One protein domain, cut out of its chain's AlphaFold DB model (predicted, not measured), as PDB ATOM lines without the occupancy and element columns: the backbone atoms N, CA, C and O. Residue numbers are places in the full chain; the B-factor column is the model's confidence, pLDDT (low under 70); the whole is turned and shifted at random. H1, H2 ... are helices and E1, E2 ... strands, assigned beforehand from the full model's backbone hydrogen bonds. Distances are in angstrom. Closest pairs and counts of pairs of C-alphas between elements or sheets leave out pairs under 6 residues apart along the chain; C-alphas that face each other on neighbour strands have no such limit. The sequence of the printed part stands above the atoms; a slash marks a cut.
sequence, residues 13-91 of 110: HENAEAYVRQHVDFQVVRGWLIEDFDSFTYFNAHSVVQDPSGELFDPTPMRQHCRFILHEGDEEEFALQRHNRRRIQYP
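What this domain is: This is residues 13 to 91 of the 110 residues of an uncharacterized protein of Granulicella mallensis (UniProt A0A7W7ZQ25). A long two-strand ribbon, the hairpin E1 and E2, makes the core and runs along the length of the domain, with a bend in each strand; the short strands E3 and E4 extend it to a strongly twisted sheet. The helix H1 packs on one face of this ribbon, beside the beginning of E1 and the end of E2, and H2 covers the opposite face near the two bends. The printed part has 79 residues, with two named helices and four named strands in the order H1 E1 E2 E3 H2 E4. The sheet order is E3 E1 E2 E4, antiparallel throughout, and the class is mixed, helices and strands. The whole is compact, with a radius of gyration of the C-alphas of 12.9 A and spans of 40 by 28 by 19 A.

How they stand to each other: E1, residues 27 to 36, and E2, residues 41 to 50, form a hairpin, antiparallel at 154 degrees; N 31 and O 46 are 3.1 A apart, within hydrogen-bond range. E1 bends by 55 degrees at residue 30 and E2 by 65 degrees at residue 45. The edge strand E3, residues 67 to 70, is antiparallel to E1 at 135 degrees, with N 32 and O 69 at 2.8 A. The other edge strand, E4, residues 87 to 90, is antiparallel to E2 at 132 degrees, with N 43 and O 88 at 2.8 A. H1, residues 13 to 22, is on the sheet at a height of 8.4 A, over E2 and along it at 7 degrees on the local plane; the closest C-alphas of H1 and E2, those of His 13 and Ser 47, are 5.1 A apart. H2, residues 75 to 85, is on the opposite face at a height of 8.6 A, only just over E2, on which 3 of its 11 C-alphas fall, and along it at 20 degrees on the local plane. The closest C-alphas of H2 and E2 are those of Ala 45 and Arg 82, at 5.9 A. H1 and H2 are apart. In both helices every O i to N i+4 pair is within hydrogen-bond range.

Where its parts are: H1 begins at C-alpha 13, (-17.084, -21.689, 39.129), and measures 14.6 A from first to last C-alpha. E1 measures 26.6 A and ends at C-alpha 36, (-30.156, -19.125, 23.356). E2 measures 24.6 A, E3 10.2 A and H2 15.0 A. E4, 10.2 A, ends at C-alpha 90, (-23.860, -23.494, 17.616).

The domain as a whole: The two C-alphas farthest apart, those of Val 24 and Ser 39, are 41.1 A from each other. The link from E2 to E3, residues 51 to 66, is long; within it residues 56 to 57 pair antiparallel with residues 49 to 50 of E2. The printed part has no cut. Its mean pLDDT is 93.2, and residue 63 alone is under 70.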
ATOM      1  N   HIS A  13     -17.869 -20.641  38.490       94.38
ATOM      2  CA  HIS A  13     -17.084 -21.689  39.129       94.38
ATOM      3  C   HIS A  13     -16.700 -21.301  40.556       94.38
ATOM      4  O   HIS A  13     -16.939 -22.058  41.494       94.38
ATOM      5  N   GLU A  14     -16.176 -20.091  40.724       94.88
ATOM      6  CA  GLU A  14     -15.705 -19.583  42.005       94.88
ATOM      7  C   GLU A  14     -16.874 -19.344  42.974       94.88
ATOM      8  O   GLU A  14     -16.755 -19.628  44.167       94.88
ATOM      9  N   ASN A  15     -18.028 -18.895  42.468       94.44
ATOM     10  CA  ASN A  15     -19.256 -18.744  43.251       94.44
ATOM     11  C   ASN A  15     -19.784 -20.101  43.740       94.44
ATOM     12  O   ASN A  15     -20.138 -20.223  44.914       94.44
ATOM     13  N   ALA A  16     -19.817 -21.122  42.875       94.56
ATOM     14  CA  ALA A  16     -20.234 -22.472  43.263       94.56
ATOM     15  C   ALA A  16     -19.297 -23.072  44.321       94.56
ATOM     16  O   ALA A  16     -19.752 -23.593  45.340       94.56
ATOM     17  N   GLU A  17     -17.986 -22.922  44.139       95.50
ATOM     18  CA  GLU A  17     -16.981 -23.383  45.101       95.50
ATOM     19  C   GLU A  17     -17.045 -22.620  46.430       95.50
ATOM     20  O   GLU A  17     -16.884 -23.205  47.503       95.50
ATOM     21  N   ALA A  18     -17.283 -21.307  46.399       93.81
ATOM     22  CA  ALA A  18     -17.499 -20.515  47.606       93.81
ATOM     23  C   ALA A  18     -18.750 -20.966  48.366       93.81
ATOM     24  O   ALA A  18     -18.706 -21.061  49.594       93.81
ATOM     25  N   TYR A  19     -19.827 -21.294  47.650       93.50
ATOM     26  CA  TYR A  19     -21.058 -21.760  48.268       93.50
ATOM     27  C   TYR A  19     -20.872 -23.085  49.005       93.50
ATOM     28  O   TYR A  19     -21.200 -23.177  50.186       93.50
ATOM     29  N   VAL A  20     -20.290 -24.088  48.340       94.88
ATOM     30  CA  VAL A  20     -20.070 -25.419  48.929       94.88
ATOM     31  C   VAL A  20     -19.104 -25.361  50.113       94.88
ATOM     32  O   VAL A  20     -19.311 -26.040  51.113       94.88
ATOM     33  N   ARG A  21     -18.101 -24.471  50.088       94.06
ATOM     34  CA  ARG A  21     -17.233 -24.236  51.260       94.06
ATOM     35  C   ARG A  21     -17.991 -23.738  52.495       94.06
ATOM     36  O   ARG A  21     -17.514 -23.943  53.607       94.06
ATOM     37  N   GLN A  22     -19.130 -23.071  52.312       92.12
ATOM     38  CA  GLN A  22     -19.980 -22.575  53.398       92.12
ATOM     39  C   GLN A  22     -21.118 -23.548  53.758       92.12
ATOM     40  O   GLN A  22     -21.698 -23.422  54.835       92.12
ATOM     41  N   HIS A  23     -21.417 -24.524  52.894       93.19
ATOM     42  CA  HIS A  23     -22.536 -25.457  53.034       93.19
ATOM     43  C   HIS A  23     -22.053 -26.889  52.764       93.19
ATOM     44  O   HIS A  23     -22.061 -27.361  51.630       93.19
ATOM     45  N   VAL A  24     -21.622 -27.575  53.827       89.31
ATOM     46  CA  VAL A  24     -20.863 -28.842  53.762       89.31
ATOM     47  C   VAL A  24     -21.604 -29.985  53.056       89.31
ATOM     48  O   VAL A  24     -20.957 -30.848  52.471       89.31
ATOM     49  N   ASP A  25     -22.938 -29.982  53.071       95.00
ATOM     50  CA  ASP A  25     -23.745 -31.051  52.461       95.00
ATOM     51  C   ASP A  25     -24.047 -30.820  50.969       95.00
ATOM     52  O   ASP A  25     -24.729 -31.623  50.337       95.00
ATOM     53  N   PHE A  26     -23.563 -29.716  50.400       96.06
ATOM     54  CA  PHE A  26     -23.773 -29.369  49.000       96.06
ATOM     55  C   PHE A  26     -22.578 -29.800  48.155       96.06
ATOM     56  O   PHE A  26     -21.463 -29.963  48.648       96.06
ATOM     57  N   GLN A  27     -22.799 -29.961  46.852       97.00
ATOM     58  CA  GLN A  27     -21.757 -30.378  45.916       97.00
ATOM     59  C   GLN A  27     -21.683 -29.442  44.718       97.00
ATOM     60  O   GLN A  27     -22.697 -28.924  44.254       97.00
ATOM     61  N   VAL A  28     -20.472 -29.225  44.205       97.25
ATOM     62  CA  VAL A  28     -20.286 -28.501  42.947       97.25
ATOM     63  C   VAL A  28     -20.566 -29.459  41.798       97.25
ATOM     64  O   VAL A  28     -20.031 -30.563  41.768       97.25
ATOM     65  N   VAL A  29     -21.372 -29.019  40.837       97.62
ATOM     66  CA  VAL A  29     -21.707 -29.785  39.636       97.62
ATOM     67  C   VAL A  29     -21.209 -29.042  38.404       97.62
ATOM     68  O   VAL A  29     -21.533 -27.870  38.191       97.62
ATOM     69  N   ARG A  30     -20.409 -29.730  37.584       97.94
ATOM     70  CA  ARG A  30     -19.815 -29.192  36.355       97.94
ATOM     71  C   ARG A  30     -20.716 -29.445  35.151       97.94
ATOM     72  O   ARG A  30     -21.389 -30.472  35.071       97.94
ATOM     73  N   GLY A  31     -20.749 -28.507  34.210       97.00
ATOM     74  CA  GLY A  31     -21.616 -28.634  33.044       97.00
ATOM     75  C   GLY A  31     -21.622 -27.424  32.128       97.00
ATOM     76  O   GLY A  31     -20.656 -26.664  32.061       97.00
ATOM     77  N   TRP A  32     -22.731 -27.273  31.413       96.44
ATOM     78  CA  TRP A  32     -22.912 -26.313  30.338       96.44
ATOM     79  C   TRP A  32     -24.180 -25.514  30.543       96.44
ATOM     80  O   TRP A  32     -25.278 -26.071  30.580       96.44
ATOM     81  N   LEU A  33     -24.028 -24.202  30.632       95.06
ATOM     82  CA  LEU A  33     -25.146 -23.279  30.610       95.06
ATOM     83  C   LEU A  33     -25.508 -22.957  29.158       95.06
ATOM     84  O   LEU A  33     -24.638 -22.556  28.380       95.06
ATOM     85  N   ILE A  34     -26.782 -23.126  28.809       95.44
ATOM     86  CA  ILE A  34     -27.307 -22.870  27.466       95.44
ATOM     87  C   ILE A  34     -27.888 -21.458  27.409       95.44
ATOM     88  O   ILE A  34     -28.927 -21.190  28.016       95.44
ATOM     89  N   GLU A  35     -27.245 -20.578  26.649       93.06
ATOM     90  CA  GLU A  35     -27.752 -19.242  26.336       93.06
ATOM     91  C   GLU A  35     -28.228 -19.214  24.880       93.06
ATOM     92  O   GLU A  35     -27.420 -19.257  23.952       93.06
ATOM     93  N   ASP A  36     -29.544 -19.162  24.684       92.62
ATOM     94  CA  ASP A  36     -30.156 -19.125  23.356       92.62
ATOM     95  C   ASP A  36     -30.346 -17.682  22.871       92.62
ATOM     96  O   ASP A  36     -30.893 -16.836  23.581       92.62
ATOM     97  N   PHE A  37     -29.932 -17.428  21.634       91.31
ATOM     98  CA  PHE A  37     -30.151 -16.194  20.886       91.31
ATOM     99  C   PHE A  37     -30.917 -16.519  19.599       91.31
ATOM    100  O   PHE A  37     -30.985 -17.674  19.182       91.31
ATOM    101  N   ASP A  38     -31.464 -15.501  18.933       92.75
ATOM    102  CA  ASP A  38     -32.338 -15.688  17.764       92.75
ATOM    103  C   ASP A  38     -31.717 -16.538  16.637       92.75
ATOM    104  O   ASP A  38     -32.439 -17.215  15.906       92.75
ATOM    105  N   SER A  39     -30.389 -16.512  16.477       92.50
ATOM    106  CA  SER A  39     -29.676 -17.189  15.383       92.50
ATOM    107  C   SER A  39     -28.604 -18.186  15.821       92.50
ATOM    108  O   SER A  39     -28.034 -18.873  14.972       92.50
ATOM    109  N   PHE A  40     -28.304 -18.277  17.117       93.94
ATOM    110  CA  PHE A  40     -27.286 -19.184  17.639       93.94
ATOM    111  C   PHE A  40     -27.493 -19.465  19.129       93.94
ATOM    112  O   PHE A  40     -28.151 -18.715  19.841       93.94
ATOM    113  N   THR A  41     -26.847 -20.515  19.613       95.44
ATOM    114  CA  THR A  41     -26.809 -20.899  21.022       95.44
ATOM    115  C   THR A  41     -25.366 -20.887  21.505       95.44
ATOM    116  O   THR A  41     -24.480 -21.423  20.831       95.44
ATOM    117  N   TYR A  42     -25.119 -20.308  22.680       95.06
ATOM    118  CA  TYR A  42     -23.876 -20.517  23.412       95.06
ATOM    119  C   TYR A  42     -24.031 -21.628  24.447       95.06
ATOM    120  O   TYR A  42     -24.970 -21.645  25.238       95.06
ATOM    121  N   PHE A  43     -23.044 -22.515  24.475       95.25
ATOM    122  CA  PHE A  43     -22.792 -23.445  25.565       95.25
ATOM    123  C   PHE A  43     -21.591 -22.912  26.337       95.25
ATOM    124  O   PHE A  43     -20.458 -22.943  25.844       95.25
ATOM    125  N   ASN A  44     -21.839 -22.378  27.526       94.94
ATOM    126  CA  ASN A  44     -20.796 -21.863  28.403       94.94
ATOM    127  C   ASN A  44     -20.418 -22.939  29.412       94.94
ATOM    128  O   ASN A  44     -21.303 -23.471  30.080       94.94
ATOM    129  N   ALA A  45     -19.125 -23.231  29.547       96.31
ATOM    130  CA  ALA A  45     -18.635 -24.021  30.665       96.31
ATOM    131  C   ALA A  45     -19.080 -23.328  31.956       96.31
ATOM    132  O   ALA A  45     -18.856 -22.129  32.135       96.31
ATOM    133  N   HIS A  46     -19.758 -24.074  32.818       96.25
ATOM    134  CA  HIS A  46     -20.459 -23.513  33.961       96.25
ATOM    135  C   HIS A  46     -20.393 -24.451  35.157       96.25
ATOM    136  O   HIS A  46     -20.091 -25.642  35.038       96.25
ATOM    137  N   SER A  47     -20.661 -23.914  36.338       96.62
ATOM    138  CA  SER A  47     -20.825 -24.720  37.539       96.62
ATOM    139  C   SER A  47     -22.028 -24.253  38.321       96.62
ATOM    140  O   SER A  47     -22.248 -23.058  38.490       96.62
ATOM    141  N   VAL A  48     -22.795 -25.230  38.774       96.00
ATOM    142  CA  VAL A  48     -23.952 -25.053  39.645       96.00
ATOM    143  C   VAL A  48     -23.697 -25.814  40.938       96.00
ATOM    144  O   VAL A  48     -22.673 -26.487  41.089       96.00
ATOM    145  N   VAL A  49     -24.620 -25.698  41.878       96.19
ATOM    146  CA  VAL A  49     -24.572 -26.432  43.134       96.19
ATOM    147  C   VAL A  49     -25.721 -27.429  43.166       96.19
ATOM    148  O   VAL A  49     -26.831 -27.103  42.745       96.19
ATOM    149  N   GLN A  50     -25.445 -28.631  43.665       96.62
ATOM    150  CA  GLN A  50     -26.447 -29.615  44.043       96.62
ATOM    151  C   GLN A  50     -26.669 -29.597  45.554       96.62
ATOM    152  O   GLN A  50     -25.706 -29.631  46.324       96.62
ATOM    153  N   ASP A  51     -27.929 -29.545  45.965       95.81
ATOM    154  CA  ASP A  51     -28.320 -29.665  47.365       95.81
ATOM    155  C   ASP A  51     -28.448 -31.138  47.820       95.81
ATOM    156  O   ASP A  51     -28.421 -32.053  46.992       95.81
ATOM    157  N   PRO A  52     -28.627 -31.409  49.128       96.69
ATOM    158  CA  PRO A  52     -28.759 -32.780  49.636       96.69
ATOM    159  C   PRO A  52     -29.990 -33.543  49.123       96.69
ATOM    160  O   PRO A  52     -30.049 -34.765  49.252       96.69
ATOM    161  N   SER A  53     -30.991 -32.844  48.580       96.06
ATOM    162  CA  SER A  53     -32.172 -33.451  47.958       96.06
ATOM    163  C   SER A  53     -31.940 -33.829  46.490       96.06
ATOM    164  O   SER A  53     -32.746 -34.554  45.904       96.06
ATOM    165  N   GLY A  54     -30.816 -33.389  45.917       94.31
ATOM    166  CA  GLY A  54     -30.431 -33.595  44.528       94.31
ATOM    167  C   GLY A  54     -30.829 -32.449  43.595       94.31
ATOM    168  O   GLY A  54     -30.558 -32.544  42.395       94.31
ATOM    169  N   GLU A  55     -31.442 -31.378  44.108       94.56
ATOM    170  CA  GLU A  55     -31.854 -30.217  43.316       94.56
ATOM    171  C   GLU A  55     -30.636 -29.384  42.898       94.56
ATOM    172  O   GLU A  55     -29.714 -29.164  43.685       94.56
ATOM    173  N   LEU A  56     -30.638 -28.915  41.647       93.94
ATOM    174  CA  LEU A  56     -29.584 -28.068  41.091       93.94
ATOM    175  C   LEU A  56     -30.013 -26.602  41.073       93.94
ATOM    176  O   LEU A  56     -31.097 -26.277  40.588       93.94
ATOM    177  N   PHE A  57     -29.123 -25.703  41.488       92.06
ATOM    178  CA  PHE A  57     -29.309 -24.263  41.308       92.06
ATOM    179  C   PHE A  57     -27.981 -23.540  41.078       92.06
ATOM    180  O   PHE A  57     -26.919 -23.975  41.522       92.06
ATOM    181  N   ASP A  58     -28.045 -22.403  40.385       92.00
ATOM    182  CA  ASP A  58     -26.887 -21.539  40.172       92.00
ATOM    183  C   ASP A  58     -26.794 -20.469  41.279       92.00
ATOM    184  O   ASP A  58     -27.698 -19.634  41.396       92.00
ATOM    185  N   PRO A  59     -25.722 -20.456  42.092       90.62
ATOM    186  CA  PRO A  59     -25.477 -19.412  43.090       90.62
ATOM    187  C   PRO A  59     -25.063 -18.053  42.501       90.62
ATOM    188  O   PRO A  59     -24.963 -17.065  43.235       90.62
ATOM    189  N   THR A  60     -24.763 -17.993  41.204       88.56
ATOM    190  CA  THR A  60     -24.279 -16.796  40.512       88.56
ATOM    191  C   THR A  60     -25.429 -15.835  40.227       88.56
ATOM    192  O   THR A  60     -26.483 -16.261  39.758       88.56
ATOM    193  N   PRO A  61     -25.257 -14.516  40.425       82.62
ATOM    194  CA  PRO A  61     -26.254 -13.542  40.011       82.62
ATOM    195  C   PRO A  61     -26.430 -13.561  38.483       82.62
ATOM    196  O   PRO A  61     -25.620 -12.997  37.735       82.62
ATOM    197  N   MET A  62     -27.498 -14.208  38.019       75.56
ATOM    198  CA  MET A  62     -27.860 -14.313  36.607       75.56
ATOM    199  C   MET A  62     -28.936 -13.298  36.218       75.56
ATOM    200  O   MET A  62     -29.844 -12.999  36.993       75.56
ATOM    201  N   ARG A  63     -28.875 -12.804  34.975       69.12
ATOM    202  CA  ARG A  63     -29.955 -11.986  34.390       69.12
ATOM    203  C   ARG A  63     -31.153 -12.829  33.943       69.12
ATOM    204  O   ARG A  63     -32.265 -12.313  33.898       69.12
ATOM    205  N   GLN A  64     -30.930 -14.105  33.623       76.06
ATOM    206  CA  GLN A  64     -31.941 -15.032  33.122       76.06
ATOM    207  C   GLN A  64     -31.663 -16.450  33.628       76.06
ATOM    208  O   GLN A  64     -30.512 -16.877  33.667       76.06
ATOM    209  N   HIS A  65     -32.721 -17.187  33.967       80.69
ATOM    210  CA  HIS A  65     -32.622 -18.618  34.243       80.69
ATOM    211  C   HIS A  65     -32.364 -19.357  32.931       80.69
ATOM    212  O   HIS A  65     -33.214 -19.364  32.039       80.69
ATOM    213  N   CYS A  66     -31.179 -19.944  32.817       86.19
ATOM    214  CA  CYS A  66     -30.759 -20.681  31.634       86.19
ATOM    215  C   CYS A  66     -30.815 -22.187  31.899       86.19
ATOM    216  O   CYS A  66     -30.743 -22.637  33.044       86.19
ATOM    217  N   ARG A  67     -30.959 -22.973  30.830       93.75
ATOM    218  CA  ARG A  67     -30.912 -24.438  30.932       93.75
ATOM    219  C   ARG A  67     -29.484 -24.879  31.241       93.75
ATOM    220  O   ARG A  67     -28.531 -24.238  30.802       93.75
ATOM    221  N   PHE A  68     -29.355 -25.988  31.958       95.19
ATOM    222  CA  PHE A  68     -28.073 -26.566  32.338       95.19
ATOM    223  C   PHE A  68     -27.985 -28.018  31.864       95.19
ATOM    224  O   PHE A  68     -28.941 -28.779  32.019       95.19
ATOM    225  N   ILE A  69     -26.844 -28.392  31.289       95.81
ATOM    226  CA  ILE A  69     -26.507 -29.768  30.912       95.81
ATOM    227  C   ILE A  69     -25.319 -30.204  31.762       95.81
ATOM    228  O   ILE A  69     -24.285 -29.541  31.750       95.81
ATOM    229  N   LEU A  70     -25.453 -31.319  32.475       97.12
ATOM    230  CA  LEU A  70     -24.353 -31.931  33.221       97.12
ATOM    231  C   LEU A  70     -23.205 -32.309  32.275       97.12
ATOM    232  O   LEU A  70     -23.440 -32.825  31.184       97.12
ATOM    233  N   HIS A  71     -21.963 -32.063  32.686       96.50
ATOM    234  CA  HIS A  71     -20.808 -32.593  31.973       96.50
ATOM    235  C   HIS A  71     -20.692 -34.100  32.234       96.50
ATOM    236  O   HIS A  71     -20.598 -34.529  33.382       96.50
ATOM    237  N   GLU A  72     -20.709 -34.892  31.166       92.12
ATOM    238  CA  GLU A  72     -20.429 -36.325  31.218       92.12
ATOM    239  C   GLU A  72     -18.908 -36.518  31.216       92.12
ATOM    240  O   GLU A  72     -18.282 -36.463  30.161       92.12
ATOM    241  N   GLY A  73     -18.318 -36.665  32.402       93.25
ATOM    242  CA  GLY A  73     -16.874 -36.793  32.577       93.25
ATOM    243  C   GLY A  73     -16.437 -36.489  34.005       93.25
ATOM    244  O   GLY A  73     -17.269 -36.183  34.868       93.25
ATOM    245  N   ASP A  74     -15.138 -36.587  34.259       96.50
ATOM    246  CA  ASP A  74     -14.556 -36.203  35.545       96.50
ATOM    247  C   ASP A  74     -14.114 -34.724  35.596       96.50
ATOM    248  O   ASP A  74     -14.281 -33.941  34.657       96.50
ATOM    249  N   GLU A  75     -13.595 -34.301  36.752       96.00
ATOM    250  CA  GLU A  75     -13.150 -32.919  36.968       96.00
ATOM    251  C   GLU A  75     -11.942 -32.549  36.087       96.00
ATOM    252  O   GLU A  75     -11.807 -31.389  35.694       96.00
ATOM    253  N   GLU A  76     -11.069 -33.508  35.756       97.19
ATOM    254  CA  GLU A  76      -9.894 -33.273  34.914       97.19
ATOM    255  C   GLU A  76     -10.313 -33.058  33.455       97.19
ATOM    256  O   GLU A  76      -9.886 -32.088  32.820       97.19
ATOM    257  N   GLU A  77     -11.216 -33.897  32.948       95.75
ATOM    258  CA  GLU A  77     -11.809 -33.754  31.618       95.75
ATOM    259  C   GLU A  77     -12.539 -32.413  31.475       95.75
ATOM    260  O   GLU A  77     -12.316 -31.674  30.504       95.75
ATOM    261  N   PHE A  78     -13.332 -32.034  32.481       96.19
ATOM    262  CA  PHE A  78     -13.995 -30.734  32.501       96.19
ATOM    263  C   PHE A  78     -12.990 -29.577  32.508       96.19
ATOM    264  O   PHE A  78     -13.158 -28.603  31.764       96.19
ATOM    265  N   ALA A  79     -11.933 -29.662  33.321       95.06
ATOM    266  CA  ALA A  79     -10.905 -28.631  33.403       95.06
ATOM    267  C   ALA A  79     -10.176 -28.445  32.064       95.06
ATOM    268  O   ALA A  79      -9.994 -27.307  31.615       95.06
ATOM    269  N   LEU A  80      -9.827 -29.542  31.385       95.25
ATOM    270  CA  LEU A  80      -9.244 -29.518  30.042       95.25
ATOM    271  C   LEU A  80     -10.201 -28.882  29.029       95.25
ATOM    272  O   LEU A  80      -9.799 -28.018  28.243       95.25
ATOM    273  N   GLN A  81     -11.482 -29.258  29.055       92.00
ATOM    274  CA  GLN A  81     -12.471 -28.708  28.134       92.00
ATOM    275  C   GLN A  81     -12.712 -27.210  28.376       92.00
ATOM    276  O   GLN A  81     -12.712 -26.429  27.421       92.00
ATOM    277  N   ARG A  82     -12.833 -26.782  29.641       93.50
ATOM    278  CA  ARG A  82     -12.949 -25.370  30.047       93.50
ATOM    279  C   ARG A  82     -11.731 -24.562  29.607       93.50
ATOM    280  O   ARG A  82     -11.899 -23.445  29.115       93.50
ATOM    281  N   HIS A  83     -10.526 -25.108  29.770       92.69
ATOM    282  CA  HIS A  83      -9.288 -24.449  29.357       92.69
ATOM    283  C   HIS A  83      -9.249 -24.222  27.841       92.69
ATOM    284  O   HIS A  83      -8.994 -23.108  27.387       92.69
ATOM    285  N   ASN A  84      -9.571 -25.257  27.063       90.88
ATOM    286  CA  ASN A  84      -9.502 -25.204  25.604       90.88
ATOM    287  C   ASN A  84     -10.633 -24.371  24.986       90.88
ATOM    288  O   ASN A  84     -10.405 -23.602  24.051       90.88
ATOM    289  N   ARG A  85     -11.869 -24.542  25.472       88.31
ATOM    290  CA  ARG A  85     -13.075 -23.888  24.941       88.31
ATOM    291  C   ARG A  85     -14.114 -23.652  26.036       88.31
ATOM    292  O   ARG A  85     -15.146 -24.312  26.087       88.31
ATOM    293  N   ARG A  86     -13.895 -22.614  26.848       92.31
ATOM    294  CA  ARG A  86     -14.857 -22.156  27.874       92.31
ATOM    295  C   ARG A  86     -16.253 -21.803  27.341       92.31
ATOM    296  O   ARG A  86     -17.194 -21.721  28.119       92.31
ATOM    297  N   ARG A  87     -16.376 -21.516  26.043       93.25
ATOM    298  CA  ARG A  87     -17.633 -21.152  25.385       93.25
ATOM    299  C   ARG A  87     -17.642 -21.683  23.961       93.25
ATOM    300  O   ARG A  87     -16.681 -21.469  23.222       93.25
ATOM    301  N   ILE A  88     -18.730 -22.340  23.584       92.75
ATOM    302  CA  ILE A  88     -18.938 -22.931  22.260       92.75
ATOM    303  C   ILE A  88     -20.203 -22.324  21.659       92.75
ATOM    304  O   ILE A  88     -21.208 -22.213  22.352       92.75
ATOM    305  N   GLN A  89     -20.156 -21.934  20.385       94.38
ATOM    306  CA  GLN A  89     -21.327 -21.473  19.636       94.38
ATOM    307  C   GLN A  89     -21.865 -22.586  18.739       94.38
ATOM    308  O   GLN A  89     -21.074 -23.285  18.102       94.38
ATOM    309  N   TYR A  90     -23.187 -22.695  18.634       93.00
ATOM    310  CA  TYR A  90     -23.860 -23.494  17.616       93.00
ATOM    311  C   TYR A  90     -24.925 -22.660  16.871       93.00
ATOM    312  O   TYR A  90     -25.732 -22.021  17.540       93.00
ATOM    313  N   PRO A  91     -24.973 -22.670  15.524       93.38
ATOM    314  CA  PRO A  91     -23.981 -23.278  14.641       93.38
ATOM    315  C   PRO A  91     -22.599 -22.644  14.851       93.38
ATOM    316  O   PRO A  91     -22.481 -21.501  15.303       93.38
TER     317      PRO A  91